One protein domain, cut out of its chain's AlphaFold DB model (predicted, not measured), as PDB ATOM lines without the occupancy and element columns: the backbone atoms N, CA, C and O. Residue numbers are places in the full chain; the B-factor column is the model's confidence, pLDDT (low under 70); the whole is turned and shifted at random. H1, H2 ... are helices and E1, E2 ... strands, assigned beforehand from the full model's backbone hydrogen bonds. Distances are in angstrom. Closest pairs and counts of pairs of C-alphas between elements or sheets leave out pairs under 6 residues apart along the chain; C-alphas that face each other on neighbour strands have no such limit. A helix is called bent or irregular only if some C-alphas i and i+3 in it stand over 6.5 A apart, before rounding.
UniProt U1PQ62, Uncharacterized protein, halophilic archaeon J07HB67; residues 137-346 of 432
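What this domain is: This is residues 137 to 346 of the 432 residues of an uncharacterized protein of halophilic archaeon J07HB67 (UniProt U1PQ62). Three helices running the same way, H1, H4 and H9, make a triangular core with three separate small sheets round it: the four-stranded E4 E3 E5 E6 and the two-stranded E1 E2 and E7 E8. The long helix H5 packs beside H4 and reaches well beyond this core; H2 and H7 pack on its far part, H6 lies close to it, and H8 crosses it and packs on E5 and E6. The printed part has 210 residues with nine named helices and eight named strands, in the order E1 H1 H2 E2 H3 E3 H4 E4 E5 E6 H5 H6 H7 H8 E7 H9 E8, of mixed class. The largest sheet, in the order E4 E3 E5 E6, is mixed; the other two are parallel. The whole is compact, with a radius of gyration of the C-alphas of 16.5 A and spans of 53 by 35 by 31 A.

How they stand to each other: The largest sheet runs E4, residues 221 to 224, E3, 198 to 201, E5, 231 to 234, and E6, 237 to 240. E4 and E3 are parallel, with N 199 and O 221 2.8 A apart; E3 and E5 are antiparallel, with N 233 and O 198 2.8 A apart. E5 and E6 form a hairpin, with N 237 and O 234 2.8 A apart. H1, residues 143 to 153, H4, 205 to 218, and H8, 296 to 305, are on the same face, giving two layers, helices over one face of a sheet; their heights over the sheet are 5.0, 9.3 and 8.3 A. H1 and H4 touch at a shallow tilt of 21 degrees, closest at the C-alphas of Leu 153 and His 216, 6.1 A. H4 touches H9, residues 328 to 338, closest at the C-alphas of Ser 213 and Ile 338, 5.2 A; H1, H4 and H9 form a bundle, a group of helices running alongside one another. H5, residues 244 to 268, is the hub, touching four helices. With residues 244 to 255 alone it touches H4, closest at the C-alphas of Leu 214 and Leu 255, 5.3 A. With 257 to 261 alone it touches H8, about perpendicular at 72 degrees, only just beyond steep, closest at the C-alphas of Thr 258 and Val 300, 6.6 A. With 259 to 266 alone it touches H2, residues 162 to 165, closest at the C-alphas of Pro 162 and Asp 262, 4.7 A. With 262 to 268 alone it touches H7, residues 288 to 292, closest at the C-alphas of Ala 265 and Thr 288, 4.4 A. H6, residues 279 to 283, is close to H5 but not clearly touching, as is H3, residues 186 to 191, to H1. E1, residues 137 to 139, and E2, 175 to 178, are parallel, with N 137 and O 175 2.8 A apart; E7, 321 to 323, and E8, 343 to 345, are parallel, with N 322 and O 343 2.8 A apart. Three strand-helix-strand units, parallel neighbour strands with helices between, have right-handed crossovers: E1, H1 H2, E2; E3, H4, E4; and E7, H9, E8. Every O i to N i+4 pair is within hydrogen-bond range in H1, H3, H6 and H7, against 8 of 10 in H4, 18 of 21 in H5, 5 of 6 in H8 and 3 of 7 in H9, which has 6 of 8 O i to N i+3 pairs within range; H2 is too short for an i+4 pair.

Where its parts are: E1 begins at C-alpha 137, (-12.840, 70.920, 46.044), and E8 ends at C-alpha 345, (9.340, 77.257, 40.312). H5 spans 37.7 A from C-alpha 244 at (7.781, 84.827, 33.437). H4 spans 19.3 A, H9 15.6 A, H1 15.1 A and H8 14.8 A. H4 and H9 are irregular: C-alphas 210 and 213 are 7.3 A apart, and 332 and 335 7.1 A.

The domain as a whole: The two C-alphas farthest apart, those of Glu 180 and Asp 282, are 53.2 A apart. The printed part has no cut. The link from H8 to E7, residues 306 to 320, is long. The mean pLDDT of the printed part is 92.2; residues 156 to 158, 168 and 270 to 273 are under 70.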
ATOM      1  N   VAL A 137     -12.395  69.865  46.942       94.44
ATOM      2  CA  VAL A 137     -12.840  70.920  46.044       94.44
ATOM      3  C   VAL A 137     -12.836  70.354  44.634       94.44
ATOM      4  O   VAL A 137     -11.790  69.970  44.108       94.44
ATOM      5  N   THR A 138     -14.010  70.298  44.012       96.81
ATOM      6  CA  THR A 138     -14.136  69.901  42.608       96.81
ATOM      7  C   THR A 138     -14.170  71.155  41.749       96.81
ATOM      8  O   THR A 138     -14.976  72.048  41.993       96.81
ATOM      9  N   VAL A 139     -13.321  71.243  40.732       98.12
ATOM     10  CA  VAL A 139     -13.270  72.382  39.804       98.12
ATOM     11  C   VAL A 139     -13.250  71.916  38.359       98.12
ATOM     12  O   VAL A 139     -12.872  70.787  38.047       98.12
ATOM     13  N   THR A 140     -13.642  72.794  37.443       97.75
ATOM     14  CA  THR A 140     -13.437  72.551  36.014       97.75
ATOM     15  C   THR A 140     -11.948  72.485  35.680       97.75
ATOM     16  O   THR A 140     -11.118  73.169  36.282       97.75
ATOM     17  N   ARG A 141     -11.586  71.669  34.686       97.56
ATOM     18  CA  ARG A 141     -10.202  71.550  34.193       97.56
ATOM     19  C   ARG A 141      -9.822  72.727  33.281       97.56
ATOM     20  O   ARG A 141      -9.537  72.536  32.102       97.56
ATOM     21  N   THR A 142      -9.867  73.936  33.833       97.94
ATOM     22  CA  THR A 142      -9.518  75.208  33.178       97.94
ATOM     23  C   THR A 142      -8.681  76.075  34.127       97.94
ATOM     24  O   THR A 142      -8.723  75.832  35.337       97.94
ATOM     25  N   PRO A 143      -7.929  77.078  33.640       98.25
ATOM     26  CA  PRO A 143      -7.182  77.998  34.503       98.25
ATOM     27  C   PRO A 143      -8.058  78.696  35.556       98.25
ATOM     28  O   PRO A 143      -7.671  78.771  36.717       98.25
ATOM     29  N   GLU A 144      -9.274  79.106  35.196       98.12
ATOM     30  CA  GLU A 144     -10.245  79.730  36.108       98.12
ATOM     31  C   GLU A 144     -10.696  78.745  37.202       98.12
ATOM     32  O   GLU A 144     -10.854  79.099  38.373       98.12
ATOM     33  N   GLY A 145     -10.882  77.474  36.825       98.19
ATOM     34  CA  GLY A 145     -11.174  76.399  37.770       98.19
ATOM     35  C   GLY A 145     -10.011  76.172  38.735       98.19
ATOM     36  O   GLY A 145     -10.222  76.049  39.938       98.19
ATOM     37  N   VAL A 146      -8.772  76.206  38.241       98.38
ATOM     38  CA  VAL A 146      -7.571  76.116  39.084       98.38
ATOM     39  C   VAL A 146      -7.458  77.321  40.021       98.38
ATOM     40  O   VAL A 146      -7.203  77.124  41.202       98.38
ATOM     41  N   ALA A 147      -7.722  78.544  39.558       98.44
ATOM     42  CA  ALA A 147      -7.753  79.735  40.409       98.44
ATOM     43  C   ALA A 147      -8.795  79.616  41.538       98.44
ATOM     44  O   ALA A 147      -8.516  79.927  42.700       98.44
ATOM     45  N   THR A 148      -9.967  79.053  41.226       97.75
ATOM     46  CA  THR A 148     -10.989  78.738  42.236       97.75
ATOM     47  C   THR A 148     -10.480  77.710  43.250       97.75
ATOM     48  O   THR A 148     -10.681  77.889  44.451       97.75
ATOM     49  N   ALA A 149      -9.793  76.655  42.792       97.00
ATOM     50  CA  ALA A 149      -9.189  75.670  43.686       97.00
ATOM     51  C   ALA A 149      -8.151  76.319  44.606       97.00
ATOM     52  O   ALA A 149      -8.258  76.166  45.816       97.00
ATOM     53  N   LEU A 150      -7.204  77.098  44.071       96.81
ATOM     54  CA  LEU A 150      -6.167  77.770  44.866       96.81
ATOM     55  C   LEU A 150      -6.754  78.712  45.923       96.81
ATOM     56  O   LEU A 150      -6.293  78.708  47.060       96.81
ATOM     57  N   SER A 151      -7.817  79.444  45.579       95.88
ATOM     58  CA  SER A 151      -8.550  80.288  46.534       95.88
ATOM     59  C   SER A 151      -9.155  79.478  47.687       95.88
ATOM     60  O   SER A 151      -9.226  79.956  48.815       95.88
ATOM     61  N   ALA A 152      -9.598  78.249  47.415       93.25
ATOM     62  CA  ALA A 152     -10.136  77.336  48.419       93.25
ATOM     63  C   ALA A 152      -9.041  76.625  49.236       93.25
ATOM     64  O   ALA A 152      -9.274  76.261  50.384       93.25
ATOM     65  N   LEU A 153      -7.832  76.466  48.686       91.62
ATOM     66  CA  LEU A 153      -6.680  75.940  49.429       91.62
ATOM     67  C   LEU A 153      -6.171  76.912  50.502       91.62
ATOM     68  O   LEU A 153      -5.418  76.508  51.383       91.62
ATOM     69  N   ALA A 154      -6.581  78.179  50.451       81.31
ATOM     70  CA  ALA A 154      -6.196  79.221  51.401       81.31
ATOM     71  C   ALA A 154      -6.848  79.079  52.800       81.31
ATOM     72  O   ALA A 154      -6.619  79.921  53.658       81.31
ATOM     73  N   VAL A 155      -7.639  78.020  53.027       72.50
ATOM     74  CA  VAL A 155      -8.243  77.664  54.328       72.50
ATOM     75  C   VAL A 155      -7.236  77.033  55.299       72.50
ATOM     76  O   VAL A 155      -7.482  77.028  56.492       72.50
ATOM     77  N   GLY A 156      -6.101  76.511  54.813       61.00
ATOM     78  CA  GLY A 156      -5.195  75.728  55.665       61.00
ATOM     79  C   GLY A 156      -4.589  76.462  56.875       61.00
ATOM     80  O   GLY A 156      -4.289  75.790  57.852       61.00
ATOM     81  N   PRO A 157      -4.375  77.792  56.880       64.25
ATOM     82  CA  PRO A 157      -4.014  78.475  58.118       64.25
ATOM     83  C   PRO A 157      -5.230  78.722  59.026       64.25
ATOM     84  O   PRO A 157      -6.122  79.478  58.648       64.25
ATOM     85  N   ASP A 158      -5.208  78.208  60.260       68.50
ATOM     86  CA  ASP A 158      -6.298  78.391  61.249       68.50
ATOM     87  C   ASP A 158      -6.424  79.831  61.766       68.50
ATOM     88  O   ASP A 158      -7.347  80.191  62.497       68.50
ATOM     89  N   THR A 159      -5.458  80.679  61.412       82.12
ATOM     90  CA  THR A 159      -5.381  82.064  61.858       82.12
ATOM     91  C   THR A 159      -4.809  82.977  60.780       82.12
ATOM     92  O   THR A 159      -3.965  82.597  59.964       82.12
ATOM     93  N   THR A 160      -5.235  84.238  60.824       89.19
ATOM     94  CA  THR A 160      -4.645  85.336  60.046       89.19
ATOM     95  C   THR A 160      -3.626  86.151  60.854       89.19
ATOM     96  O   THR A 160      -2.997  87.061  60.300       89.19
ATOM     97  N   SER A 161      -3.418  85.833  62.139       89.75
ATOM     98  CA  SER A 161      -2.355  86.418  62.969       89.75
ATOM     99  C   SER A 161      -0.969  85.930  62.513       89.75
ATOM    100  O   SER A 161      -0.865  84.963  61.748       89.75
ATOM    101  N   PRO A 162       0.131  86.553  62.975       91.81
ATOM    102  CA  PRO A 162       1.477  86.041  62.709       91.81
ATOM    103  C   PRO A 162       1.737  84.610  63.217       91.81
ATOM    104  O   PRO A 162       2.696  83.964  62.778       91.81
ATOM    105  N   ASP A 163       0.878  84.072  64.096       85.62
ATOM    106  CA  ASP A 163       0.982  82.701  64.610       85.62
ATOM    107  C   ASP A 163       0.904  81.643  63.511       85.62
ATOM    108  O   ASP A 163       1.503  80.585  63.663       85.62
ATOM    109  N   ARG A 164       0.333  81.951  62.340       86.31
ATOM    110  CA  ARG A 164       0.354  81.083  61.141       86.31
ATOM    111  C   ARG A 164       1.755  80.643  60.684       86.31
ATOM    112  O   ARG A 164       1.910  79.758  59.841       86.31
ATOM    113  N   THR A 165       2.812  81.285  61.188       88.56
ATOM    114  CA  THR A 165       4.202  80.839  60.991       88.56
ATOM    115  C   THR A 165       4.527  79.554  61.754       88.56
ATOM    116  O   THR A 165       5.458  78.837  61.369       88.56
ATOM    117  N   TRP A 166       3.726  79.172  62.749       80.31
ATOM    118  CA  TRP A 166       3.778  77.855  63.365       80.31
ATOM    119  C   TRP A 166       3.308  76.774  62.391       80.31
ATOM    120  O   TRP A 166       2.215  76.880  61.842       80.31
ATOM    121  N   PRO A 167       4.085  75.694  62.190       78.69
ATOM    122  CA  PRO A 167       3.657  74.603  61.319       78.69
ATOM    123  C   PRO A 167       2.368  73.914  61.764       78.69
ATOM    124  O   PRO A 167       1.713  73.308  60.937       78.69
ATOM    125  N   THR A 168       2.017  73.985  63.050       69.25
ATOM    126  CA  THR A 168       0.791  73.369  63.580       69.25
ATOM    127  C   THR A 168      -0.462  74.194  63.354       69.25
ATOM    128  O   THR A 168      -1.535  73.680  63.592       69.25
ATOM    129  N   LEU A 169      -0.321  75.455  62.942       75.69
ATOM    130  CA  LEU A 169      -1.440  76.317  62.549       75.69
ATOM    131  C   LEU A 169      -1.530  76.417  61.022       75.69
ATOM    132  O   LEU A 169      -2.036  77.400  60.489       75.69
ATOM    133  N   ARG A 170      -0.919  75.458  60.315       79.56
ATOM    134  CA  ARG A 170      -0.980  75.287  58.863       79.56
ATOM    135  C   ARG A 170      -1.481  73.880  58.585       79.56
ATOM    136  O   ARG A 170      -0.701  72.984  58.254       79.56
ATOM    137  N   GLU A 171      -2.776  73.696  58.786       75.25
ATOM    138  CA  GLU A 171      -3.476  72.460  58.488       75.25
ATOM    139  C   GLU A 171      -3.367  72.079  57.011       75.25
ATOM    140  O   GLU A 171      -3.059  72.887  56.124       75.25
ATOM    141  N   GLN A 172      -3.627  70.800  56.745       80.69
ATOM    142  CA  GLN A 172      -3.643  70.255  55.398       80.69
ATOM    143  C   GLN A 172      -4.747  70.939  54.570       80.69
ATOM    144  O   GLN A 172      -5.927  70.806  54.899       80.69
ATOM    145  N   PRO A 173      -4.411  71.595  53.445       88.88
ATOM    146  CA  PRO A 173      -5.414  72.123  52.528       88.88
ATOM    147  C   PRO A 173      -6.314  71.013  51.955       88.88
ATOM    148  O   PRO A 173      -5.847  69.879  51.786       88.88
ATOM    149  N   PRO A 174      -7.564  71.329  51.565       89.94
ATOM    150  CA  PRO A 174      -8.480  70.356  50.978       89.94
ATOM    151  C   PRO A 174      -7.956  69.802  49.646       89.94
ATOM    152  O   PRO A 174      -7.184  70.442  48.930       89.94
ATOM    153  N   TYR A 175      -8.396  68.603  49.263       92.56
ATOM    154  CA  TYR A 175      -7.962  67.979  48.013       92.56
ATOM    155  C   TYR A 175      -8.584  68.640  46.784       92.56
ATOM    156  O   TYR A 175      -9.735  69.067  46.811       92.56
ATOM    157  N   VAL A 176      -7.854  68.641  45.665       95.44
ATOM    158  CA  VAL A 176      -8.357  69.156  44.383       95.44
ATOM    159  C   VAL A 176      -8.738  68.013  43.447       95.44
ATOM    160  O   VAL A 176      -7.933  67.129  43.133       95.44
ATOM    161  N   GLU A 177      -9.967  68.068  42.944       96.25
ATOM    162  CA  GLU A 177     -10.494  67.167  41.925       96.25
ATOM    163  C   GLU A 177     -10.978  67.940  40.702       96.25
ATOM    164  O   GLU A 177     -11.479  69.057  40.808       96.25
ATOM    165  N   PHE A 178     -10.859  67.324  39.525       97.62
ATOM    166  CA  PHE A 178     -11.400  67.891  38.296       97.62
ATOM    167  C   PHE A 178     -12.713  67.214  37.922       97.62
ATOM    168  O   PHE A 178     -12.780  65.986  37.856       97.62
ATOM    169  N   GLY A 179     -13.733  68.020  37.637       95.31
ATOM    170  CA  GLY A 179     -15.062  67.570  37.228       95.31
ATOM    171  C   GLY A 179     -15.682  68.472  36.162       95.31
ATOM    172  O   GLY A 179     -15.063  69.421  35.684       95.31
ATOM    173  N   GLU A 180     -16.920  68.165  35.775       94.12
ATOM    174  CA  GLU A 180     -17.664  68.949  34.776       94.12
ATOM    175  C   GLU A 180     -18.163  70.293  35.323       94.12
ATOM    176  O   GLU A 180     -18.368  71.237  34.566       94.12
ATOM    177  N   THR A 181     -18.360  70.383  36.641       93.44
ATOM    178  CA  THR A 181     -18.845  71.589  37.318       93.44
ATOM    179  C   THR A 181     -18.009  71.879  38.554       93.44
ATOM    180  O   THR A 181     -17.479  70.966  39.191       93.44
ATOM    181  N   THR A 182     -17.889  73.163  38.883       95.81
ATOM    182  CA  THR A 182     -17.187  73.609  40.085       95.81
ATOM    183  C   THR A 182     -18.094  73.492  41.307       95.81
ATOM    184  O   THR A 182     -19.193  74.047  41.339       95.81
ATOM    185  N   HIS A 183     -17.609  72.796  42.329       93.06
ATOM    186  CA  HIS A 183     -18.242  72.633  43.625       93.06
ATOM    187  C   HIS A 183     -17.215  72.840  44.742       93.06
ATOM    188  O   HIS A 183     -16.309  72.028  44.934       93.06
ATOM    189  N   VAL A 184     -17.392  73.925  45.498       91.25
ATOM    190  CA  VAL A 184     -16.655  74.182  46.739       91.25
ATOM    191  C   VAL A 184     -17.607  73.917  47.914       91.25
ATOM    192  O   VAL A 184     -18.637  74.604  48.015       91.25
ATOM    193  N   PRO A 185     -17.307  72.937  48.789       85.50
ATOM    194  CA  PRO A 185     -18.064  72.676  50.008       85.50
ATOM    195  C   PRO A 185     -18.365  73.939  50.821       85.50
ATOM    196  O   PRO A 185     -17.629  74.925  50.802       85.50
ATOM    197  N   ARG A 186     -19.506  73.937  51.521       80.19
ATOM    198  CA  ARG A 186     -19.920  75.076  52.353       80.19
ATOM    199  C   ARG A 186     -18.947  75.316  53.515       80.19
ATOM    200  O   ARG A 186     -18.601  76.467  53.728       80.19
ATOM    201  N   SER A 187     -18.493  74.255  54.174       76.50
ATOM    202  CA  SER A 187     -17.469  74.266  55.230       76.50
ATOM    203  C   SER A 187     -16.222  75.043  54.813       76.50
ATOM    204  O   SER A 187     -15.895  76.045  55.436       76.50
ATOM    205  N   ILE A 188     -15.620  74.677  53.679       83.69
ATOM    206  CA  ILE A 188     -14.457  75.368  53.101       83.69
ATOM    207  C   ILE A 188     -14.754  76.852  52.841       83.69
ATOM    208  O   ILE A 188     -13.940  77.720  53.144       83.69
ATOM    209  N   ARG A 189     -15.927  77.175  52.282       83.50
ATOM    210  CA  ARG A 189     -16.304  78.575  52.010       83.50
ATOM    211  C   ARG A 189     -16.487  79.407  53.277       83.50
ATOM    212  O   ARG A 189     -16.246  80.604  53.219       83.50
ATOM    213  N   GLU A 190     -16.951  78.799  54.363       78.81
ATOM    214  CA  GLU A 190     -17.181  79.471  55.647       78.81
ATOM    215  C   GLU A 190     -15.899  79.608  56.475       78.81
ATOM    216  O   GLU A 190     -15.752  80.599  57.180       78.81
ATOM    217  N   GLN A 191     -14.974  78.651  56.371       80.06
ATOM    218  CA  GLN A 191     -13.674  78.699  57.051       80.06
ATOM    219  C   GLN A 191     -12.684  79.646  56.369       80.06
ATOM    220  O   GLN A 191     -11.766  80.153  57.008       80.06
ATOM    221  N   ARG A 192     -12.853  79.889  55.066       82.88
ATOM    222  CA  ARG A 192     -11.946  80.744  54.306       82.88
ATOM    223  C   ARG A 192     -11.897  82.158  54.904       82.88
ATOM    224  O   ARG A 192     -12.935  82.821  54.944       82.88
ATOM    225  N   PRO A 193     -10.707  82.656  55.286       79.00
ATOM    226  CA  PRO A 193     -10.587  84.003  55.814       79.00
ATOM    227  C   PRO A 193     -10.868  85.035  54.718       79.00
ATOM    228  O   PRO A 193     -10.367  84.927  53.595       79.00
ATOM    229  N   ASP A 194     -11.639  86.067  55.055       86.56
ATOM    230  CA  ASP A 194     -11.779  87.254  54.212       86.56
ATOM    231  C   ASP A 194     -10.605  88.199  54.485       86.56
ATOM    232  O   ASP A 194     -10.643  89.056  55.368       86.56
ATOM    233  N   THR A 195      -9.501  87.959  53.781       91.94
ATOM    234  CA  THR A 195      -8.253  88.711  53.961       91.94
ATOM    235  C   THR A 195      -8.236  90.017  53.171       91.94
ATOM    236  O   THR A 195      -7.399  90.873  53.449       91.94
ATOM    237  N   GLY A 196      -9.118  90.168  52.177       93.19
ATOM    238  CA  GLY A 196      -9.074  91.263  51.206       93.19
ATOM    239  C   GLY A 196      -7.832  91.267  50.304       93.19
ATOM    240  O   GLY A 196      -7.578  92.275  49.648       93.19
ATOM    241  N   ILE A 197      -7.041  90.186  50.294       97.38
ATOM    242  CA  ILE A 197      -5.858  90.040  49.440       97.38
ATOM    243  C   ILE A 197      -6.247  89.282  48.173       97.38
ATOM    244  O   ILE A 197      -6.833  88.199  48.255       97.38
ATOM    245  N   GLU A 198      -5.874  89.805  47.006       97.94
ATOM    246  CA  GLU A 198      -6.117  89.148  45.720       97.94
ATOM    247  C   GLU A 198      -4.822  88.970  44.925       97.94
ATOM    248  O   GLU A 198      -4.024  89.889  44.790       97.94
ATOM    249  N   LEU A 199      -4.606  87.771  44.391       98.50
ATOM    250  CA  LEU A 199      -3.562  87.470  43.420       98.50
ATOM    251  C   LEU A 199      -4.205  87.411  42.036       98.50
ATOM    252  O   LEU A 199      -4.964  86.483  41.738       98.50
ATOM    253  N   VAL A 200      -3.882  88.382  41.188       98.69
ATOM    254  CA  VAL A 200      -4.408  88.485  39.826       98.69
ATOM    255  C   VAL A 200      -3.322  88.067  38.846       98.69
ATOM    256  O   VAL A 200      -2.220  88.614  38.840       98.69
ATOM    257  N   VAL A 201      -3.627  87.075  38.014       98.69
ATOM    258  CA  VAL A 201      -2.687  86.481  37.052       98.69
ATOM    259  C   VAL A 201      -3.361  86.242  35.699       98.69
ATOM    260  O   VAL A 201      -4.589  86.171  35.627       98.69
ATOM    261  N   PRO A 202      -2.610  86.077  34.599       98.31
ATOM    262  CA  PRO A 202      -3.183  85.571  33.356       98.31
ATOM    263  C   PRO A 202      -3.708  84.128  33.520       98.31
ATOM    264  O   PRO A 202      -3.265  83.411  34.422       98.31
ATOM    265  N   PRO A 203      -4.641  83.665  32.659       98.19
ATOM    266  CA  PRO A 203      -5.197  82.307  32.691       98.19
ATOM    267  C   PRO A 203      -4.179  81.260  32.198       98.19
ATOM    268  O   PRO A 203      -4.367  80.602  31.175       98.19
ATOM    269  N   ASP A 204      -3.085  81.103  32.936       97.69
ATOM    270  CA  ASP A 204      -1.946  80.260  32.596       97.69
ATOM    271  C   ASP A 204      -1.477  79.469  33.831       97.69
ATOM    272  O   ASP A 204      -1.342  79.989  34.944       97.69
ATOM    273  N   LEU A 205      -1.264  78.162  33.637       97.62
ATOM    274  CA  LEU A 205      -0.953  77.244  34.731       97.62
ATOM    275  C   LEU A 205       0.403  77.521  35.379       97.62
ATOM    276  O   LEU A 205       0.541  77.214  36.556       97.62
ATOM    277  N   THR A 206       1.377  78.088  34.665       97.19
ATOM    278  CA  THR A 206       2.675  78.460  35.238       97.19
ATOM    279  C   THR A 206       2.498  79.515  36.315       97.19
ATOM    280  O   THR A 206       3.033  79.345  37.411       97.19
ATOM    281  N   TYR A 207       1.713  80.562  36.056       98.12
ATOM    282  CA  TYR A 207       1.463  81.605  37.054       98.12
ATOM    283  C   TYR A 207       0.682  81.068  38.256       98.12
ATOM    284  O   TYR A 207       1.020  81.362  39.405       98.12
ATOM    285  N   LEU A 208      -0.314  80.216  38.001       98.25
ATOM    286  CA  LEU A 208      -1.136  79.605  39.043       98.25
ATOM    287  C   LEU A 208      -0.332  78.646  39.934       98.25
ATOM    288  O   LEU A 208      -0.417  78.734  41.157       98.25
ATOM    289  N   THR A 209       0.478  77.746  39.366       97.38
ATOM    290  CA  THR A 209       1.250  76.785  40.171       97.38
ATOM    291  C   THR A 209       2.384  77.450  40.936       97.38
ATOM    292  O   THR A 209       2.610  77.099  42.090       97.38
ATOM    293  N   THR A 210       3.088  78.408  40.331       97.56
ATOM    294  CA  THR A 210       4.226  79.076  40.987       97.56
ATOM    295  C   THR A 210       3.787  80.129  42.010       97.56
ATOM    296  O   THR A 210       4.470  80.329  43.009       97.56
ATOM    297  N   GLY A 211       2.589  80.711  41.856       97.81
ATOM    298  CA  GLY A 211       1.970  81.597  42.851       97.81
ATOM    299  C   GLY A 211       1.234  80.883  43.993       97.81
ATOM    300  O   GLY A 211       0.823  81.534  44.953       97.81
ATOM    301  N   ALA A 212       1.063  79.557  43.924       97.50
ATOM    302  CA  ALA A 212       0.184  78.814  44.832       97.50
ATOM    303  C   ALA A 212       0.586  78.924  46.314       97.50
ATOM    304  O   ALA A 212      -0.283  79.115  47.162       97.50
ATOM    305  N   SER A 213       1.881  78.839  46.639       97.00
ATOM    306  CA  SER A 213       2.349  78.943  48.031       97.00
ATOM    307  C   SER A 213       2.122  80.336  48.619       97.00
ATOM    308  O   SER A 213       1.726  80.446  49.778       97.00
ATOM    309  N   LEU A 214       2.341  81.392  47.825       97.44
ATOM    310  CA  LEU A 214       2.074  82.770  48.242       97.44
ATOM    311  C   LEU A 214       0.577  82.965  48.498       97.44
ATOM    312  O   LEU A 214       0.199  83.443  49.563       97.44
ATOM    313  N   ALA A 215      -0.269  82.542  47.551       96.62
ATOM    314  CA  ALA A 215      -1.717  82.653  47.681       96.62
ATOM    315  C   ALA A 215      -2.242  81.901  48.912       96.62
ATOM    316  O   ALA A 215      -3.024  82.453  49.684       96.62
ATOM    317  N   HIS A 216      -1.762  80.674  49.130       94.94
ATOM    318  CA  HIS A 216      -2.110  79.865  50.295       94.94
ATOM    319  C   HIS A 216      -1.710  80.548  51.607       94.94
ATOM    320  O   HIS A 216      -2.544  80.705  52.492       94.94
ATOM    321  N   TYR A 217      -0.459  81.006  51.720       95.50
ATOM    322  CA  TYR A 217       0.037  81.626  52.949       95.50
ATOM    323  C   TYR A 217      -0.670  82.948  53.285       95.50
ATOM    324  O   TYR A 217      -0.914  83.254  54.455       95.50
ATOM    325  N   LEU A 218      -1.015  83.733  52.261       95.25
ATOM    326  CA  LEU A 218      -1.715  85.009  52.412       95.25
ATOM    327  C   LEU A 218      -3.234  84.868  52.549       95.25
ATOM    328  O   LEU A 218      -3.901  85.880  52.752       95.25
ATOM    329  N   GLY A 219      -3.800  83.664  52.428       94.00
ATOM    330  CA  GLY A 219      -5.254  83.516  52.391       94.00
ATOM    331  C   GLY A 219      -5.885  84.252  51.196       94.00
ATOM    332  O   GLY A 219      -6.985  84.787  51.322       94.00
ATOM    333  N   ALA A 220      -5.165  84.382  50.075       95.62
ATOM    334  CA  ALA A 220      -5.542  85.267  48.975       95.62
ATOM    335  C   ALA A 220      -6.641  84.667  48.080       95.62
ATOM    336  O   ALA A 220      -6.666  83.463  47.813       95.62
ATOM    337  N   THR A 221      -7.524  85.518  47.551       96.25
ATOM    338  CA  THR A 221      -8.346  85.170  46.380       96.25
ATOM    339  C   THR A 221      -7.442  85.093  45.157       96.25
ATOM    340  O   THR A 221      -6.729  86.046  44.874       96.25
ATOM    341  N   VAL A 222      -7.488  84.011  44.387       98.12
ATOM    342  CA  VAL A 222      -6.780  83.927  43.102       98.12
ATOM    343  C   VAL A 222      -7.764  84.180  41.971       98.12
ATOM    344  O   VAL A 222      -8.790  83.505  41.873       98.12
ATOM    345  N   GLN A 223      -7.436  85.128  41.099       98.00
ATOM    346  CA  GLN A 223      -8.239  85.472  39.932       98.00
ATOM    347  C   GLN A 223      -7.412  85.377  38.654       98.00
ATOM    348  O   GLN A 223      -6.242  85.756  38.613       98.00
ATOM    349  N   THR A 224      -8.045  84.889  37.591       98.38
ATOM    350  CA  THR A 224      -7.454  84.860  36.253       98.38
ATOM    351  C   THR A 224      -8.103  85.905  35.367       98.38
ATOM    352  O   THR A 224      -9.315  85.864  35.151       98.38
ATOM    353  N   VAL A 225      -7.298  86.808  34.815       98.06
ATOM    354  CA  VAL A 225      -7.749  87.876  33.920       98.06
ATOM    355  C   VAL A 225      -6.930  87.810  32.625       98.06
ATOM    356  O   VAL A 225      -5.700  87.809  32.691       98.06
ATOM    357  N   PRO A 226      -7.563  87.713  31.440       96.56
ATOM    358  CA  PRO A 226      -6.841  87.728  30.169       96.56
ATOM    359  C   PRO A 226      -5.955  88.970  30.030       96.56
ATOM    360  O   PRO A 226      -6.391  90.069  30.365       96.56
ATOM    361  N   ASP A 227      -4.734  88.782  29.527       93.56
ATOM    362  CA  ASP A 227      -3.738  89.843  29.305       93.56
ATOM    363  C   ASP A 227      -3.374  90.668  30.559       93.56
ATOM    364  O   ASP A 227      -2.885  91.791  30.447       93.56
ATOM    365  N   ALA A 228      -3.607  90.129  31.761       93.81
ATOM    366  CA  ALA A 228      -3.225  90.793  32.999       93.81
ATOM    367  C   ALA A 228      -1.712  90.769  33.223       93.81
ATOM    368  O   ALA A 228      -1.076  89.717  33.134       93.81
ATOM    369  N   GLU A 229      -1.168  91.920  33.618       96.88
ATOM    370  CA  GLU A 229       0.129  91.987  34.285       96.88
ATOM    371  C   GLU A 229      -0.022  91.358  35.681       96.88
ATOM    372  O   GLU A 229      -0.880  91.812  36.447       96.88
ATOM    373  N   PRO A 230       0.748  90.315  36.036       98.44
ATOM    374  CA  PRO A 230       0.612  89.655  37.329       98.44
ATOM    375  C   PRO A 230       0.861  90.615  38.496       98.44
ATOM    376  O   PRO A 230       1.899  91.283  38.555       98.44
ATOM    377  N   HIS A 231      -0.067  90.662  39.448       98.69
ATOM    378  CA  HIS A 231       0.037  91.533  40.616       98.69
ATOM    379  C   HIS A 231      -0.683  90.963  41.838       98.69
ATOM    380  O   HIS A 231      -1.544  90.086  41.736       98.69
ATOM    381  N   LEU A 232      -0.309  91.488  43.003       98.50
ATOM    382  CA  LEU A 232      -1.012  91.286  44.260       98.50
ATOM    383  C   LEU A 232      -1.738  92.579  44.643       98.50
ATOM    384  O   LEU A 232      -1.092  93.614  44.806       98.50
ATOM    385  N   ASP A 233      -3.047  92.505  44.835       98.06
ATOM    386  CA  ASP A 233      -3.831  93.558  45.469       98.06
ATOM    387  C   ASP A 233      -3.879  93.316  46.976       98.06
ATOM    388  O   ASP A 233      -4.329  92.270  47.447       98.06
ATOM    389  N   VAL A 234      -3.390  94.283  47.748       97.25
ATOM    390  CA  VAL A 234      -3.286  94.182  49.204       97.25
ATOM    391  C   VAL A 234      -3.523  95.542  49.848       97.25
ATOM    392  O   VAL A 234      -2.839  96.511  49.538       97.25
ATOM    393  N   ALA A 235      -4.528  95.640  50.723       94.31
ATOM    394  CA  ALA A 235      -4.905  96.887  51.406       94.31
ATOM    395  C   ALA A 235      -5.104  98.100  50.460       94.31
ATOM    396  O   ALA A 235      -4.835  99.244  50.819       94.31
ATOM    397  N   GLY A 236      -5.572  97.855  49.229       92.69
ATOM    398  CA  GLY A 236      -5.744  98.887  48.198       92.69
ATOM    399  C   GLY A 236      -4.461  99.289  47.456       92.69
ATOM    400  O   GLY A 236      -4.517 100.165  46.592       92.69
ATOM    401  N   ARG A 237      -3.319  98.658  47.758       97.00
ATOM    402  CA  ARG A 237      -2.067  98.769  47.004       97.00
ATOM    403  C   ARG A 237      -1.985  97.652  45.965       97.00
ATOM    404  O   ARG A 237      -2.128  96.482  46.305       97.00
ATOM    405  N   VAL A 238      -1.669  98.030  44.727       98.06
ATOM    406  CA  VAL A 238      -1.319  97.100  43.644       98.06
ATOM    407  C   VAL A 238       0.192  96.867  43.672       98.06
ATOM    408  O   VAL A 238       0.967  97.816  43.531       98.06
ATOM    409  N   VAL A 239       0.619  95.618  43.843       98.00
ATOM    410  CA  VAL A 239       2.033  95.219  43.860       98.00
ATOM    411  C   VAL A 239       2.342  94.419  42.598       98.00
ATOM    412  O   VAL A 239       1.913  93.269  42.499       98.00
ATOM    413  N   PRO A 240       3.076  94.982  41.622       98.12
ATOM    414  CA  PRO A 240       3.447  94.243  40.424       98.12
ATOM    415  C   PRO A 240       4.412  93.114  40.785       98.12
ATOM    416  O   PRO A 240       5.380  93.325  41.512       98.12
ATOM    417  N   LEU A 241       4.161  91.923  40.245       98.19
ATOM    418  CA  LEU A 241       5.009  90.745  40.447       98.19
ATOM    419  C   LEU A 241       5.913  90.478  39.234       98.19
ATOM    420  O   LEU A 241       6.766  89.602  39.276       98.19
ATOM    421  N   GLY A 242       5.753  91.234  38.148       96.50
ATOM    422  CA  GLY A 242       6.474  91.000  36.900       96.50
ATOM    423  C   GLY A 242       5.953  89.774  36.146       96.50
ATOM    424  O   GLY A 242       4.900  89.222  36.451       96.50
ATOM    425  N   GLU A 243       6.698  89.344  35.131       94.94
ATOM    426  CA  GLU A 243       6.297  88.278  34.208       94.94
ATOM    427  C   GLU A 243       7.341  87.156  34.127       94.94
ATOM    428  O   GLU A 243       8.531  87.341  34.422       94.94
ATOM    429  N   GLY A 244       6.905  85.967  33.704       93.25
ATOM    430  CA  GLY A 244       7.781  84.827  33.437       93.25
ATOM    431  C   GLY A 244       8.645  84.432  34.639       93.25
ATOM    432  O   GLY A 244       8.142  83.944  35.649       93.25
ATOM    433  N   ARG A 245       9.967  84.597  34.521       93.38
ATOM    434  CA  ARG A 245      10.915  84.258  35.596       93.38
ATOM    435  C   ARG A 245      10.864  85.256  36.755       93.38
ATOM    436  O   ARG A 245      10.930  84.826  37.898       93.38
ATOM    437  N   SER A 246      10.674  86.545  36.461       96.25
ATOM    438  CA  SER A 246      10.562  87.577  37.502       96.25
ATOM    439  C   SER A 246       9.349  87.342  38.400       96.25
ATOM    440  O   SER A 246       9.507  87.352  39.610       96.25
ATOM    441  N   TYR A 247       8.202  86.950  37.833       98.12
ATOM    442  CA  TYR A 247       7.030  86.528  38.611       98.12
ATOM    443  C   TYR A 247       7.349  85.459  39.659       98.12
ATOM    444  O   TYR A 247       6.946  85.568  40.813       98.12
ATOM    445  N   GLN A 248       8.090  84.421  39.271       97.88
ATOM    446  CA  GLN A 248       8.428  83.323  40.178       97.88
ATOM    447  C   GLN A 248       9.405  83.764  41.276       97.88
ATOM    448  O   GLN A 248       9.335  83.283  42.405       97.88
ATOM    449  N   GLU A 249      10.327  84.672  40.952       97.44
ATOM    450  CA  GLU A 249      11.282  85.230  41.911       97.44
ATOM    451  C   GLU A 249      10.594  86.187  42.893       97.44
ATOM    452  O   GLU A 249      10.826  86.082  44.096       97.44
ATOM    453  N   GLU A 250       9.698  87.052  42.410       98.06
ATOM    454  CA  GLU A 250       8.954  88.013  43.229       98.06
ATOM    455  C   GLU A 250       7.934  87.324  44.144       98.06
ATOM    456  O   GLU A 250       7.839  87.666  45.323       98.06
ATOM    457  N   THR A 251       7.217  86.295  43.672       98.19
ATOM    458  CA  THR A 251       6.298  85.535  44.541       98.19
ATOM    459  C   THR A 251       7.042  84.808  45.660       98.19
ATOM    460  O   THR A 251       6.607  84.843  46.814       98.19
ATOM    461  N   ALA A 252       8.188  84.196  45.346       97.94
ATOM    462  CA  ALA A 252       9.065  83.570  46.331       97.94
ATOM    463  C   ALA A 252       9.637  84.601  47.320       97.94
ATOM    464  O   ALA A 252       9.591  84.400  48.535       97.94
ATOM    465  N   ALA A 253      10.134  85.737  46.823       97.38
ATOM    466  CA  ALA A 253      10.688  86.800  47.654       97.38
ATOM    467  C   ALA A 253       9.641  87.385  48.612       97.38
ATOM    468  O   ALA A 253       9.930  87.544  49.801       97.38
ATOM    469  N   LEU A 254       8.424  87.643  48.125       98.12
ATOM    470  CA  LEU A 254       7.331  88.185  48.927       98.12
ATOM    471  C   LEU A 254       6.829  87.187  49.976       98.12
ATOM    472  O   LEU A 254       6.602  87.578  51.125       98.12
ATOM    473  N   LEU A 255       6.709  85.902  49.620       98.06
ATOM    474  CA  LEU A 255       6.368  84.840  50.569       98.06
ATOM    475  C   LEU A 255       7.401  84.780  51.697       98.06
ATOM    476  O   LEU A 255       7.041  84.854  52.872       98.06
ATOM    477  N   ARG A 256       8.689  84.718  51.340       97.75
ATOM    478  CA  ARG A 256       9.796  84.665  52.298       97.75
ATOM    479  C   ARG A 256       9.820  85.879  53.224       97.75
ATOM    480  O   ARG A 256       9.887  85.719  54.440       97.75
ATOM    481  N   ARG A 257       9.734  87.083  52.650       97.44
ATOM    482  CA  ARG A 257       9.690  88.352  53.389       97.44
ATOM    483  C   ARG A 257       8.547  88.357  54.395       97.44
ATOM    484  O   ARG A 257       8.775  88.604  55.574       97.44
ATOM    485  N   THR A 258       7.336  88.052  53.937       97.69
ATOM    486  CA  THR A 258       6.144  88.055  54.794       97.69
ATOM    487  C   THR A 258       6.276  87.031  55.914       97.69
ATOM    488  O   THR A 258       6.012  87.355  57.068       97.69
ATOM    489  N   PHE A 259       6.738  85.817  55.600       97.12
ATOM    490  CA  PHE A 259       6.897  84.751  56.583       97.12
ATOM    491  C   PHE A 259       7.892  85.116  57.689       97.12
ATOM    492  O   PHE A 259       7.608  84.932  58.871       97.12
ATOM    493  N   TYR A 260       9.061  85.645  57.328       96.81
ATOM    494  CA  TYR A 260      10.073  86.006  58.319       96.81
ATOM    495  C   TYR A 260       9.686  87.220  59.159       96.81
ATOM    496  O   TYR A 260       9.942  87.229  60.364       96.81
ATOM    497  N   LEU A 261       9.032  88.214  58.562       97.12
ATOM    498  CA  LEU A 261       8.529  89.360  59.314       97.12
ATOM    499  C   LEU A 261       7.372  88.963  60.240       97.12
ATOM    500  O   LEU A 261       7.325  89.439  61.371       97.12
ATOM    501  N   ASP A 262       6.518  88.016  59.841       96.31
ATOM    502  CA  ASP A 262       5.538  87.423  60.753       96.31
ATOM    503  C   ASP A 262       6.207  86.648  61.893       96.31
ATOM    504  O   ASP A 262       5.744  86.734  63.025       96.31
ATOM    505  N   CYS A 263       7.319  85.941  61.659       94.31
ATOM    506  CA  CYS A 263       8.066  85.312  62.753       94.31
ATOM    507  C   CYS A 263       8.544  86.348  63.782       94.31
ATOM    508  O   CYS A 263       8.465  86.077  64.980       94.31
ATOM    509  N   LEU A 264       9.001  87.524  63.336       95.06
ATOM    510  CA  LEU A 264       9.367  88.622  64.233       95.06
ATOM    511  C   LEU A 264       8.141  89.206  64.946       95.06
ATOM    512  O   LEU A 264       8.163  89.327  66.168       95.06
ATOM    513  N   ALA A 265       7.057  89.513  64.229       94.50
ATOM    514  CA  ALA A 265       5.826  90.041  64.824       94.50
ATOM    515  C   ALA A 265       5.223  89.076  65.861       94.50
ATOM    516  O   ALA A 265       4.772  89.492  66.923       94.50
ATOM    517  N   ARG A 266       5.301  87.767  65.605       90.25
ATOM    518  CA  ARG A 266       4.843  86.704  66.507       90.25
ATOM    519  C   ARG A 266       5.526  86.711  67.874       90.25
ATOM    520  O   ARG A 266       4.954  86.198  68.832       90.25
ATOM    521  N   THR A 267       6.724  87.284  68.003       87.12
ATOM    522  CA  THR A 267       7.406  87.385  69.308       87.12
ATOM    523  C   THR A 267       6.625  88.212  70.333       87.12
ATOM    524  O   THR A 267       6.810  87.999  71.527       87.12
ATOM    525  N   ALA A 268       5.723  89.089  69.882       86.25
ATOM    526  CA  ALA A 268       4.829  89.874  70.731       86.25
ATOM    527  C   ALA A 268       3.535  89.129  71.136       86.25
ATOM    528  O   ALA A 268       2.790  89.605  71.988       86.25
ATOM    529  N   GLY A 269       3.260  87.967  70.537       78.94
ATOM    530  CA  GLY A 269       2.077  87.160  70.831       78.94
ATOM    531  C   GLY A 269       2.155  86.403  72.169       78.94
ATOM    532  O   GLY A 269       3.227  86.298  72.770       78.94
ATOM    533  N   PRO A 270       1.042  85.791  72.616       67.06
ATOM    534  CA  PRO A 270       0.942  85.091  73.904       67.06
ATOM    535  C   PRO A 270       1.909  83.903  74.027       67.06
ATOM    536  O   PRO A 270       2.337  83.554  75.125       67.06
ATOM    537  N   HIS A 271       2.309  83.316  72.896       65.50
ATOM    538  CA  HIS A 271       3.283  82.222  72.828       65.50
ATOM    539  C   HIS A 271       4.619  82.658  72.212       65.50
ATOM    540  O   HIS A 271       5.344  81.832  71.642       65.50
ATOM    541  N   GLY A 272       4.940  83.953  72.295       62.44
ATOM    542  CA  GLY A 272       6.201  84.521  71.841       62.44
ATOM    543  C   GLY A 272       7.407  83.821  72.474       62.44
ATOM    544  O   GLY A 272       7.414  83.477  73.657       62.44
ATOM    545  N   GLY A 273       8.432  83.577  71.660       68.81
ATOM    546  CA  GLY A 273       9.708  83.013  72.093       68.81
ATOM    547  C   GLY A 273      10.863  83.863  71.583       68.81
ATOM    548  O   GLY A 273      10.693  84.642  70.646       68.81
ATOM    549  N   ASP A 274      12.036  83.702  72.189       75.75
ATOM    550  CA  ASP A 274      13.232  84.420  71.757       75.75
ATOM    551  C   ASP A 274      13.772  83.830  70.445       75.75
ATOM    552  O   ASP A 274      13.990  82.619  70.325       75.75
ATOM    553  N   LEU A 275      13.956  84.690  69.444       83.31
ATOM    554  CA  LEU A 275      14.494  84.331  68.138       83.31
ATOM    555  C   LEU A 275      15.916  84.868  68.027       83.31
ATOM    556  O   LEU A 275      16.168  86.023  68.345       83.31
ATOM    557  N   SER A 276      16.831  84.090  67.448       84.62
ATOM    558  CA  SER A 276      18.214  84.541  67.215       84.62
ATOM    559  C   SER A 276      18.321  85.784  66.320       84.62
ATOM    560  O   SER A 276      19.367  86.422  66.276       84.62
ATOM    561  N   VAL A 277      17.253  86.103  65.584       87.25
ATOM    562  CA  VAL A 277      17.139  87.252  64.675       87.25
ATOM    563  C   VAL A 277      16.305  88.397  65.262       87.25
ATOM    564  O   VAL A 277      15.981  89.333  64.542       87.25
ATOM    565  N   SER A 278      15.945  88.352  66.550       86.25
ATOM    566  CA  SER A 278      15.092  89.365  67.195       86.25
ATOM    567  C   SER A 278      15.646  90.790  67.069       86.25
ATOM    568  O   SER A 278      14.873  91.718  66.850       86.25
ATOM    569  N   VAL A 279      16.975  90.957  67.070       87.75
ATOM    570  CA  VAL A 279      17.659  92.250  66.861       87.75
ATOM    571  C   VAL A 279      17.295  92.935  65.536       87.75
ATOM    572  O   VAL A 279      17.306  94.159  65.446       87.75
ATOM    573  N   VAL A 280      16.916  92.162  64.513       90.81
ATOM    574  CA  VAL A 280      16.518  92.696  63.202       90.81
ATOM    575  C   VAL A 280      15.226  93.509  63.305       90.81
ATOM    576  O   VAL A 280      15.033  94.449  62.535       90.81
ATOM    577  N   ALA A 281      14.348  93.188  64.263       89.25
ATOM    578  CA  ALA A 281      13.133  93.963  64.490       89.25
ATOM    579  C   ALA A 281      13.465  95.416  64.862       89.25
ATOM    580  O   ALA A 281      12.880  96.333  64.288       89.25
ATOM    581  N   ASP A 282      14.459  95.630  65.728       87.81
ATOM    582  CA  ASP A 282      14.911  96.968  66.121       87.81
ATOM    583  C   ASP A 282      15.601  97.704  64.962       87.81
ATOM    584  O   ASP A 282      15.362  98.894  64.754       87.81
ATOM    585  N   GLU A 283      16.424  97.006  64.169       90.19
ATOM    586  CA  GLU A 283      17.101  97.584  62.996       90.19
ATOM    587  C   GLU A 283      16.113  98.070  61.927       90.19
ATOM    588  O   GLU A 283      16.332  99.105  61.291       90.19
ATOM    589  N   LEU A 284      15.011  97.340  61.753       91.12
ATOM    590  CA  LEU A 284      13.909  97.710  60.870       91.12
ATOM    591  C   LEU A 284      12.925  98.703  61.510       91.12
ATOM    592  O   LEU A 284      12.040  99.200  60.813       91.12
ATOM    593  N   GLY A 285      13.061  98.999  62.808       89.25
ATOM    594  CA  GLY A 285      12.133  99.848  63.553       89.25
ATOM    595  C   GLY A 285      10.720  99.262  63.644       89.25
ATOM    596  O   GLY A 285       9.744 100.007  63.559       89.25
ATOM    597  N   LEU A 286      10.602  97.935  63.756       91.69
ATOM    598  CA  LEU A 286       9.318  97.244  63.829       91.69
ATOM    599  C   LEU A 286       8.641  97.474  65.175       91.69
ATOM    600  O   LEU A 286       9.189  97.156  66.227       91.69
ATOM    601  N   ASP A 287       7.387  97.907  65.126       93.69
ATOM    602  CA  ASP A 287       6.471  97.764  66.251       93.69
ATOM    603  C   ASP A 287       5.834  96.369  66.180       93.69
ATOM    604  O   ASP A 287       4.825  96.154  65.504       93.69
ATOM    605  N   THR A 288       6.478  95.386  66.812       92.44
ATOM    606  CA  THR A 288       6.041  93.983  66.764       92.44
ATOM    607  C   THR A 288       4.656  93.784  67.375       92.44
ATOM    608  O   THR A 288       3.895  92.975  66.848       92.44
ATOM    609  N   GLN A 289       4.286  94.562  68.398       93.00
ATOM    610  CA  GLN A 289       2.949  94.533  68.995       93.00
ATOM    611  C   GLN A 289       1.898  95.033  67.999       93.00
ATOM    612  O   GLN A 289       0.921  94.339  67.718       93.00
ATOM    613  N   ALA A 290       2.125  96.207  67.401       95.38
ATOM    614  CA  ALA A 290       1.194  96.773  66.430       95.38
ATOM    615  C   ALA A 290       1.091  95.931  65.151       95.38
ATOM    616  O   ALA A 290       0.074  95.992  64.459       95.38
ATOM    617  N   LEU A 291       2.138  95.179  64.799       96.06
ATOM    618  CA  LEU A 291       2.097  94.203  63.714       96.06
ATOM    619  C   LEU A 291       1.321  92.950  64.121       96.06
ATOM    620  O   LEU A 291       0.523  92.471  63.324       96.06
ATOM    621  N   TYR A 292       1.505  92.436  65.337       93.81
ATOM    622  CA  TYR A 292       0.780  91.259  65.813       93.81
ATOM    623  C   TYR A 292      -0.741  91.462  65.809       93.81
ATOM    624  O   TYR A 292      -1.478  90.585  65.362       93.81
ATOM    625  N   GLU A 293      -1.196  92.647  66.219       94.31
ATOM    626  CA  GLU A 293      -2.617  93.010  66.279       94.31
ATOM    627  C   GLU A 293      -3.208  93.447  64.924       94.31
ATOM    628  O   GLU A 293      -4.430  93.499  64.769       94.31
ATOM    629  N   ALA A 294      -2.374  93.779  63.930       96.00
ATOM    630  CA  ALA A 294      -2.849  94.307  62.654       96.00
ATOM    631  C   ALA A 294      -3.549  93.234  61.796       96.00
ATOM    632  O   ALA A 294      -3.041  92.108  61.685       96.00
ATOM    633  N   PRO A 295      -4.641  93.593  61.084       95.31
ATOM    634  CA  PRO A 295      -5.213  92.750  60.042       95.31
ATOM    635  C   PRO A 295      -4.163  92.359  59.004       95.31
ATOM    636  O   PRO A 295      -3.270  93.139  58.669       95.31
ATOM    637  N   LEU A 296      -4.294  91.154  58.456       95.69
ATOM    638  CA  LEU A 296      -3.299  90.579  57.559       95.69
ATOM    639  C   LEU A 296      -2.939  91.489  56.369       95.69
ATOM    640  O   LEU A 296      -1.757  91.731  56.131       95.69
ATOM    641  N   ALA A 297      -3.923  92.017  55.639       96.69
ATOM    642  CA  ALA A 297      -3.646  92.885  54.495       96.69
ATOM    643  C   ALA A 297      -2.872  94.151  54.892       96.69
ATOM    644  O   ALA A 297      -1.882  94.488  54.249       96.69
ATOM    645  N   GLU A 298      -3.264  94.815  55.984       96.94
ATOM    646  CA  GLU A 298      -2.552  95.994  56.495       96.94
ATOM    647  C   GLU A 298      -1.131  95.648  56.948       96.94
ATOM    648  O   GLU A 298      -0.196  96.424  56.756       96.94
ATOM    649  N   ARG A 299      -0.949  94.467  57.542       96.94
ATOM    650  CA  ARG A 299       0.357  93.986  57.984       96.94
ATOM    651  C   ARG A 299       1.295  93.728  56.809       96.94
ATOM    652  O   ARG A 299       2.438  94.171  56.845       96.94
ATOM    653  N   VAL A 300       0.808  93.068  55.757       97.56
ATOM    654  CA  VAL A 300       1.568  92.863  54.516       97.56
ATOM    655  C   VAL A 300       1.888  94.204  53.855       97.56
ATOM    656  O   VAL A 300       3.026  94.403  53.442       97.56
ATOM    657  N   ASP A 301       0.944  95.147  53.816       97.56
ATOM    658  CA  ASP A 301       1.181  96.496  53.289       97.56
ATOM    659  C   ASP A 301       2.316  97.217  54.034       97.56
ATOM    660  O   ASP A 301       3.273  97.678  53.411       97.56
ATOM    661  N   ARG A 302       2.294  97.198  55.373       97.00
ATOM    662  CA  ARG A 302       3.402  97.719  56.193       97.00
ATOM    663  C   ARG A 302       4.706  96.991  55.906       97.00
ATOM    664  O   ARG A 302       5.755  97.628  55.834       97.00
ATOM    665  N   TYR A 303       4.659  95.668  55.734       97.06
ATOM    666  CA  TYR A 303       5.854  94.905  55.410       97.06
ATOM    667  C   TYR A 303       6.487  95.363  54.116       97.06
ATOM    668  O   TYR A 303       7.710  95.417  54.107       97.06
ATOM    669  N   LEU A 304       5.707  95.704  53.082       96.25
ATOM    670  CA  LEU A 304       6.189  96.152  51.771       96.25
ATOM    671  C   LEU A 304       6.996  97.456  51.829       96.25
ATOM    672  O   LEU A 304       7.924  97.617  51.032       96.25
ATOM    673  N   ASP A 305       6.724  98.328  52.798       94.75
ATOM    674  CA  ASP A 305       7.435  99.603  52.970       94.75
ATOM    675  C   ASP A 305       8.772  99.474  53.718       94.75
ATOM    676  O   ASP A 305       9.590 100.398  53.713       94.75
ATOM    677  N   LEU A 306       9.035  98.324  54.343       94.44
ATOM    678  CA  LEU A 306      10.277  98.100  55.083       94.44
ATOM    679  C   LEU A 306      11.491  97.916  54.158       94.44
ATOM    680  O   LEU A 306      11.380  97.289  53.103       94.44
ATOM    681  N   PRO A 307      12.697  98.331  54.577       92.69
ATOM    682  CA  PRO A 307      13.938  98.046  53.858       92.69
ATOM    683  C   PRO A 307      14.411  96.597  54.097       92.69
ATOM    684  O   PRO A 307      15.546  96.368  54.507       92.69
ATOM    685  N   TYR A 308      13.543  95.608  53.854       91.50
ATOM    686  CA  TYR A 308      13.801  94.192  54.149       91.50
ATOM    687  C   TYR A 308      15.089  93.666  53.493       91.50
ATOM    688  O   TYR A 308      15.848  92.935  54.123       91.50
ATOM    689  N   ASP A 309      15.389  94.091  52.264       90.88
ATOM    690  CA  ASP A 309      16.591  93.649  51.545       90.88
ATOM    691  C   ASP A 309      17.898  94.031  52.256       90.88
ATOM    692  O   ASP A 309      18.912  93.362  52.073       90.88
ATOM    693  N   ALA A 310      17.888  95.072  53.098       91.19
ATOM    694  CA  ALA A 310      19.060  95.472  53.874       91.19
ATOM    695  C   ALA A 310      19.397  94.488  55.006       91.19
ATOM    696  O   ALA A 310      20.533  94.473  55.476       91.19
ATOM    697  N   VAL A 311      18.424  93.676  55.431       91.25
ATOM    698  CA  VAL A 311      18.542  92.739  56.560       91.25
ATOM    699  C   VAL A 311      18.275  91.284  56.164       91.25
ATOM    700  O   VAL A 311      18.320  90.396  57.010       91.25
ATOM    701  N   ALA A 312      18.005  91.014  54.883       91.00
ATOM    702  CA  ALA A 312      17.630  89.689  54.396       91.00
ATOM    703  C   ALA A 312      18.672  88.604  54.736       91.00
ATOM    704  O   ALA A 312      18.293  87.477  55.045       91.00
ATOM    705  N   ASP A 313      19.962  88.959  54.746       92.88
ATOM    706  CA  ASP A 313      21.078  88.049  55.049       92.88
ATOM    707  C   ASP A 313      21.156  87.629  56.531       92.88
ATOM    708  O   ASP A 313      21.888  86.700  56.870       92.88
ATOM    709  N   ALA A 314      20.429  88.305  57.428       92.94
ATOM    710  CA  ALA A 314      20.352  87.918  58.836       92.94
ATOM    711  C   ALA A 314      19.409  86.723  59.063       92.94
ATOM    712  O   ALA A 314      19.524  86.027  60.074       92.94
ATOM    713  N   PHE A 315      18.477  86.480  58.138       93.75
ATOM    714  CA  PHE A 315      17.530  85.372  58.213       93.75
ATOM    715  C   PHE A 315      18.152  84.064  57.703       93.75
ATOM    716  O   PHE A 315      19.071  84.086  56.882       93.75
ATOM    717  N   PRO A 316      17.665  82.898  58.171       92.06
ATOM    718  CA  PRO A 316      18.114  81.612  57.649       92.06
ATOM    719  C   PRO A 316      17.799  81.464  56.155       92.06
ATOM    720  O   PRO A 316      16.939  82.152  55.605       92.06
ATOM    721  N   GLU A 317      18.462  80.514  55.497       92.44
ATOM    722  CA  GLU A 317      18.084  80.118  54.140       92.44
ATOM    723  C   GLU A 317      16.650  79.562  54.111       92.44
ATOM    724  O   GLU A 317      16.165  78.969  55.082       92.44
ATOM    725  N   TRP A 318      15.965  79.739  52.975       95.69
ATOM    726  CA  TRP A 318      14.621  79.190  52.808       95.69
ATOM    727  C   TRP A 318      14.676  77.664  52.807       95.69
ATOM    728  O   TRP A 318      15.447  77.057  52.065       95.69
ATOM    729  N   HIS A 319      13.843  77.034  53.630       90.31
ATOM    730  CA  HIS A 319      13.941  75.608  53.943       90.31
ATOM    731  C   HIS A 319      13.597  74.691  52.769       90.31
ATOM    732  O   HIS A 319      14.035  73.539  52.756       90.31
ATOM    733  N   LEU A 320      12.780  75.149  51.813       94.06
ATOM    734  CA  LEU A 320      12.281  74.285  50.748       94.06
ATOM    735  C   LEU A 320      11.983  75.034  49.448       94.06
ATOM    736  O   LEU A 320      11.138  75.923  49.387       94.06
ATOM    737  N   THR A 321      12.629  74.588  48.373       96.38
ATOM    738  CA  THR A 321      12.341  75.004  46.998       96.38
ATOM    739  C   THR A 321      12.004  73.776  46.161       96.38
ATOM    740  O   THR A 321      12.699  72.763  46.235       96.38
ATOM    741  N   MET A 322      10.952  73.855  45.352       95.69
ATOM    742  CA  MET A 322      10.508  72.772  44.480       95.69
ATOM    743  C   MET A 322      10.316  73.274  43.053       95.69
ATOM    744  O   MET A 322       9.801  74.364  42.828       95.69
ATOM    745  N   HIS A 323      10.699  72.439  42.089       95.12
ATOM    746  CA  HIS A 323      10.435  72.686  40.675       95.12
ATOM    747  C   HIS A 323       9.290  71.779  40.233       95.12
ATOM    748  O   HIS A 323       9.413  70.554  40.272       95.12
ATOM    749  N   VAL A 324       8.162  72.375  39.858       92.94
ATOM    750  CA  VAL A 324       6.911  71.669  39.579       92.94
ATOM    751  C   VAL A 324       6.423  71.995  38.174       92.94
ATOM    752  O   VAL A 324       6.276  73.155  37.796       92.94
ATOM    753  N   ALA A 325       6.190  70.964  37.362       94.31
ATOM    754  CA  ALA A 325       5.681  71.163  36.010       94.31
ATOM    755  C   ALA A 325       4.265  71.773  36.066       94.31
ATOM    756  O   ALA A 325       3.437  71.270  36.829       94.31
ATOM    757  N   PRO A 326       3.938  72.801  35.267       95.12
ATOM    758  CA  PRO A 326       2.640  73.477  35.301       95.12
ATOM    759  C   PRO A 326       1.566  72.651  34.578       95.12
ATOM    760  O   PRO A 326       1.178  72.922  33.445       95.12
ATOM    761  N   THR A 327       1.107  71.578  35.222       96.75
ATOM    762  CA  THR A 327       0.106  70.658  34.668       96.75
ATOM    763  C   THR A 327      -1.076  70.506  35.610       96.75
ATOM    764  O   THR A 327      -0.944  70.655  36.822       96.75
ATOM    765  N   TYR A 328      -2.233  70.127  35.071       97.31
ATOM    766  CA  TYR A 328      -3.395  69.804  35.899       97.31
ATOM    767  C   TYR A 328      -3.118  68.660  36.891       97.31
ATOM    768  O   TYR A 328      -3.637  68.696  37.997       97.31
ATOM    769  N   GLU A 329      -2.268  67.683  36.560       94.06
ATOM    770  CA  GLU A 329      -1.913  66.635  37.532       94.06
ATOM    771  C   GLU A 329      -1.120  67.206  38.710       94.06
ATOM    772  O   GLU A 329      -1.388  66.856  39.855       94.06
ATOM    773  N   THR A 330      -0.221  68.156  38.450       93.19
ATOM    774  CA  THR A 330       0.484  68.901  39.501       93.19
ATOM    775  C   THR A 330      -0.487  69.686  40.379       93.19
ATOM    776  O   THR A 330      -0.320  69.720  41.591       93.19
ATOM    777  N   VAL A 331      -1.543  70.278  39.811       96.44
ATOM    778  CA  VAL A 331      -2.550  70.996  40.612       96.44
ATOM    779  C   VAL A 331      -3.190  70.080  41.663       96.44
ATOM    780  O   VAL A 331      -3.409  70.510  42.793       96.44
ATOM    781  N   ARG A 332      -3.416  68.797  41.348       95.19
ATOM    782  CA  ARG A 332      -3.957  67.816  42.310       95.19
ATOM    783  C   ARG A 332      -2.993  67.500  43.448       95.19
ATOM    784  O   ARG A 332      -3.434  67.026  44.491       95.19
ATOM    785  N   THR A 333      -1.694  67.723  43.252       93.62
ATOM    786  CA  THR A 333      -0.682  67.472  44.282       93.62
ATOM    787  C   THR A 333      -0.408  68.689  45.157       93.62
ATOM    788  O   THR A 333       0.104  68.510  46.259       93.62
ATOM    789  N   LEU A 334      -0.788  69.901  44.729       94.31
ATOM    790  CA  LEU A 334      -0.552  71.142  45.478       94.31
ATOM    791  C   LEU A 334      -0.992  71.096  46.949       94.31
ATOM    792  O   LEU A 334      -0.195  71.549  47.769       94.31
ATOM    793  N   PRO A 335      -2.151  70.513  47.328       92.06
ATOM    794  CA  PRO A 335      -2.544  70.415  48.736       92.06
ATOM    795  C   PRO A 335      -1.486  69.745  49.621       92.06
ATOM    796  O   PRO A 335      -1.297  70.127  50.767       92.06
ATOM    797  N   TYR A 336      -0.734  68.779  49.093       88.62
ATOM    798  CA  TYR A 336       0.328  68.087  49.835       88.62
ATOM    799  C   TYR A 336       1.646  68.872  49.895       88.62
ATOM    800  O   TYR A 336       2.548  68.505  50.645       88.62
ATOM    801  N   LEU A 337       1.797  69.907  49.066       90.94
ATOM    802  CA  LEU A 337       3.035  70.674  48.934       90.94
ATOM    803  C   LEU A 337       2.961  71.994  49.702       90.94
ATOM    804  O   LEU A 337       3.873  72.321  50.461       90.94
ATOM    805  N   ILE A 338       1.877  72.745  49.509       92.00
ATOM    806  CA  ILE A 338       1.791  74.159  49.899       92.00
ATOM    807  C   ILE A 338       1.678  74.396  51.409       92.00
ATOM    808  O   ILE A 338       2.053  75.476  51.850       92.00
ATOM    809  N   GLY A 339       1.269  73.405  52.214       86.81
ATOM    810  CA  GLY A 339       1.232  73.536  53.684       86.81
ATOM    811  C   GLY A 339       2.621  73.760  54.311       86.81
ATOM    812  O   GLY A 339       2.772  74.423  55.339       86.81
ATOM    813  N   ASN A 340       3.676  73.295  53.632       88.69
ATOM    814  CA  ASN A 340       5.064  73.592  53.993       88.69
ATOM    815  C   ASN A 340       5.584  74.901  53.382       88.69
ATOM    816  O   ASN A 340       6.771  75.188  53.516       88.69
ATOM    817  N   VAL A 341       4.728  75.659  52.692       94.19
ATOM    818  CA  VAL A 341       5.027  76.926  52.008       94.19
ATOM    819  C   VAL A 341       6.341  76.906  51.198       94.19
ATOM    820  O   VAL A 341       7.188  77.779  51.365       94.19
ATOM    821  N   PRO A 342       6.575  75.913  50.318       96.38
ATOM    822  CA  PRO A 342       7.777  75.878  49.492       96.38
ATOM    823  C   PRO A 342       7.802  77.045  48.504       96.38
ATOM    824  O   PRO A 342       6.754  77.482  48.026       96.38
ATOM    825  N   HIS A 343       8.992  77.471  48.088       98.06
ATOM    826  CA  HIS A 343       9.089  78.205  46.828       98.06
ATOM    827  C   HIS A 343       8.779  77.250  45.673       98.06
ATOM    828  O   HIS A 343       9.346  76.154  45.612       98.06
ATOM    829  N   LEU A 344       7.885  77.652  44.773       97.00
ATOM    830  CA  LEU A 344       7.480  76.854  43.621       97.00
ATOM    831  C   LEU A 344       7.971  77.522  42.341       97.00
ATOM    832  O   LEU A 344       7.532  78.612  41.996       97.00
ATOM    833  N   PHE A 345       8.846  76.831  41.619       96.88
ATOM    834  CA  PHE A 345       9.340  77.257  40.312       96.88
ATOM    835  C   PHE A 345       8.871  76.300  39.227       96.88
ATOM    836  O   PHE A 345       8.634  75.115  39.469       96.88
ATOM    837  N   SER A 346       8.766  76.796  38.001       93.44
ATOM    838  CA  SER A 346       8.637  75.931  36.837       93.44
ATOM    839  C   SER A 346       9.992  75.296  36.514       93.44
ATOM    840  O   SER A 346      11.018  75.970  36.590       93.44
TER     841      SER A 346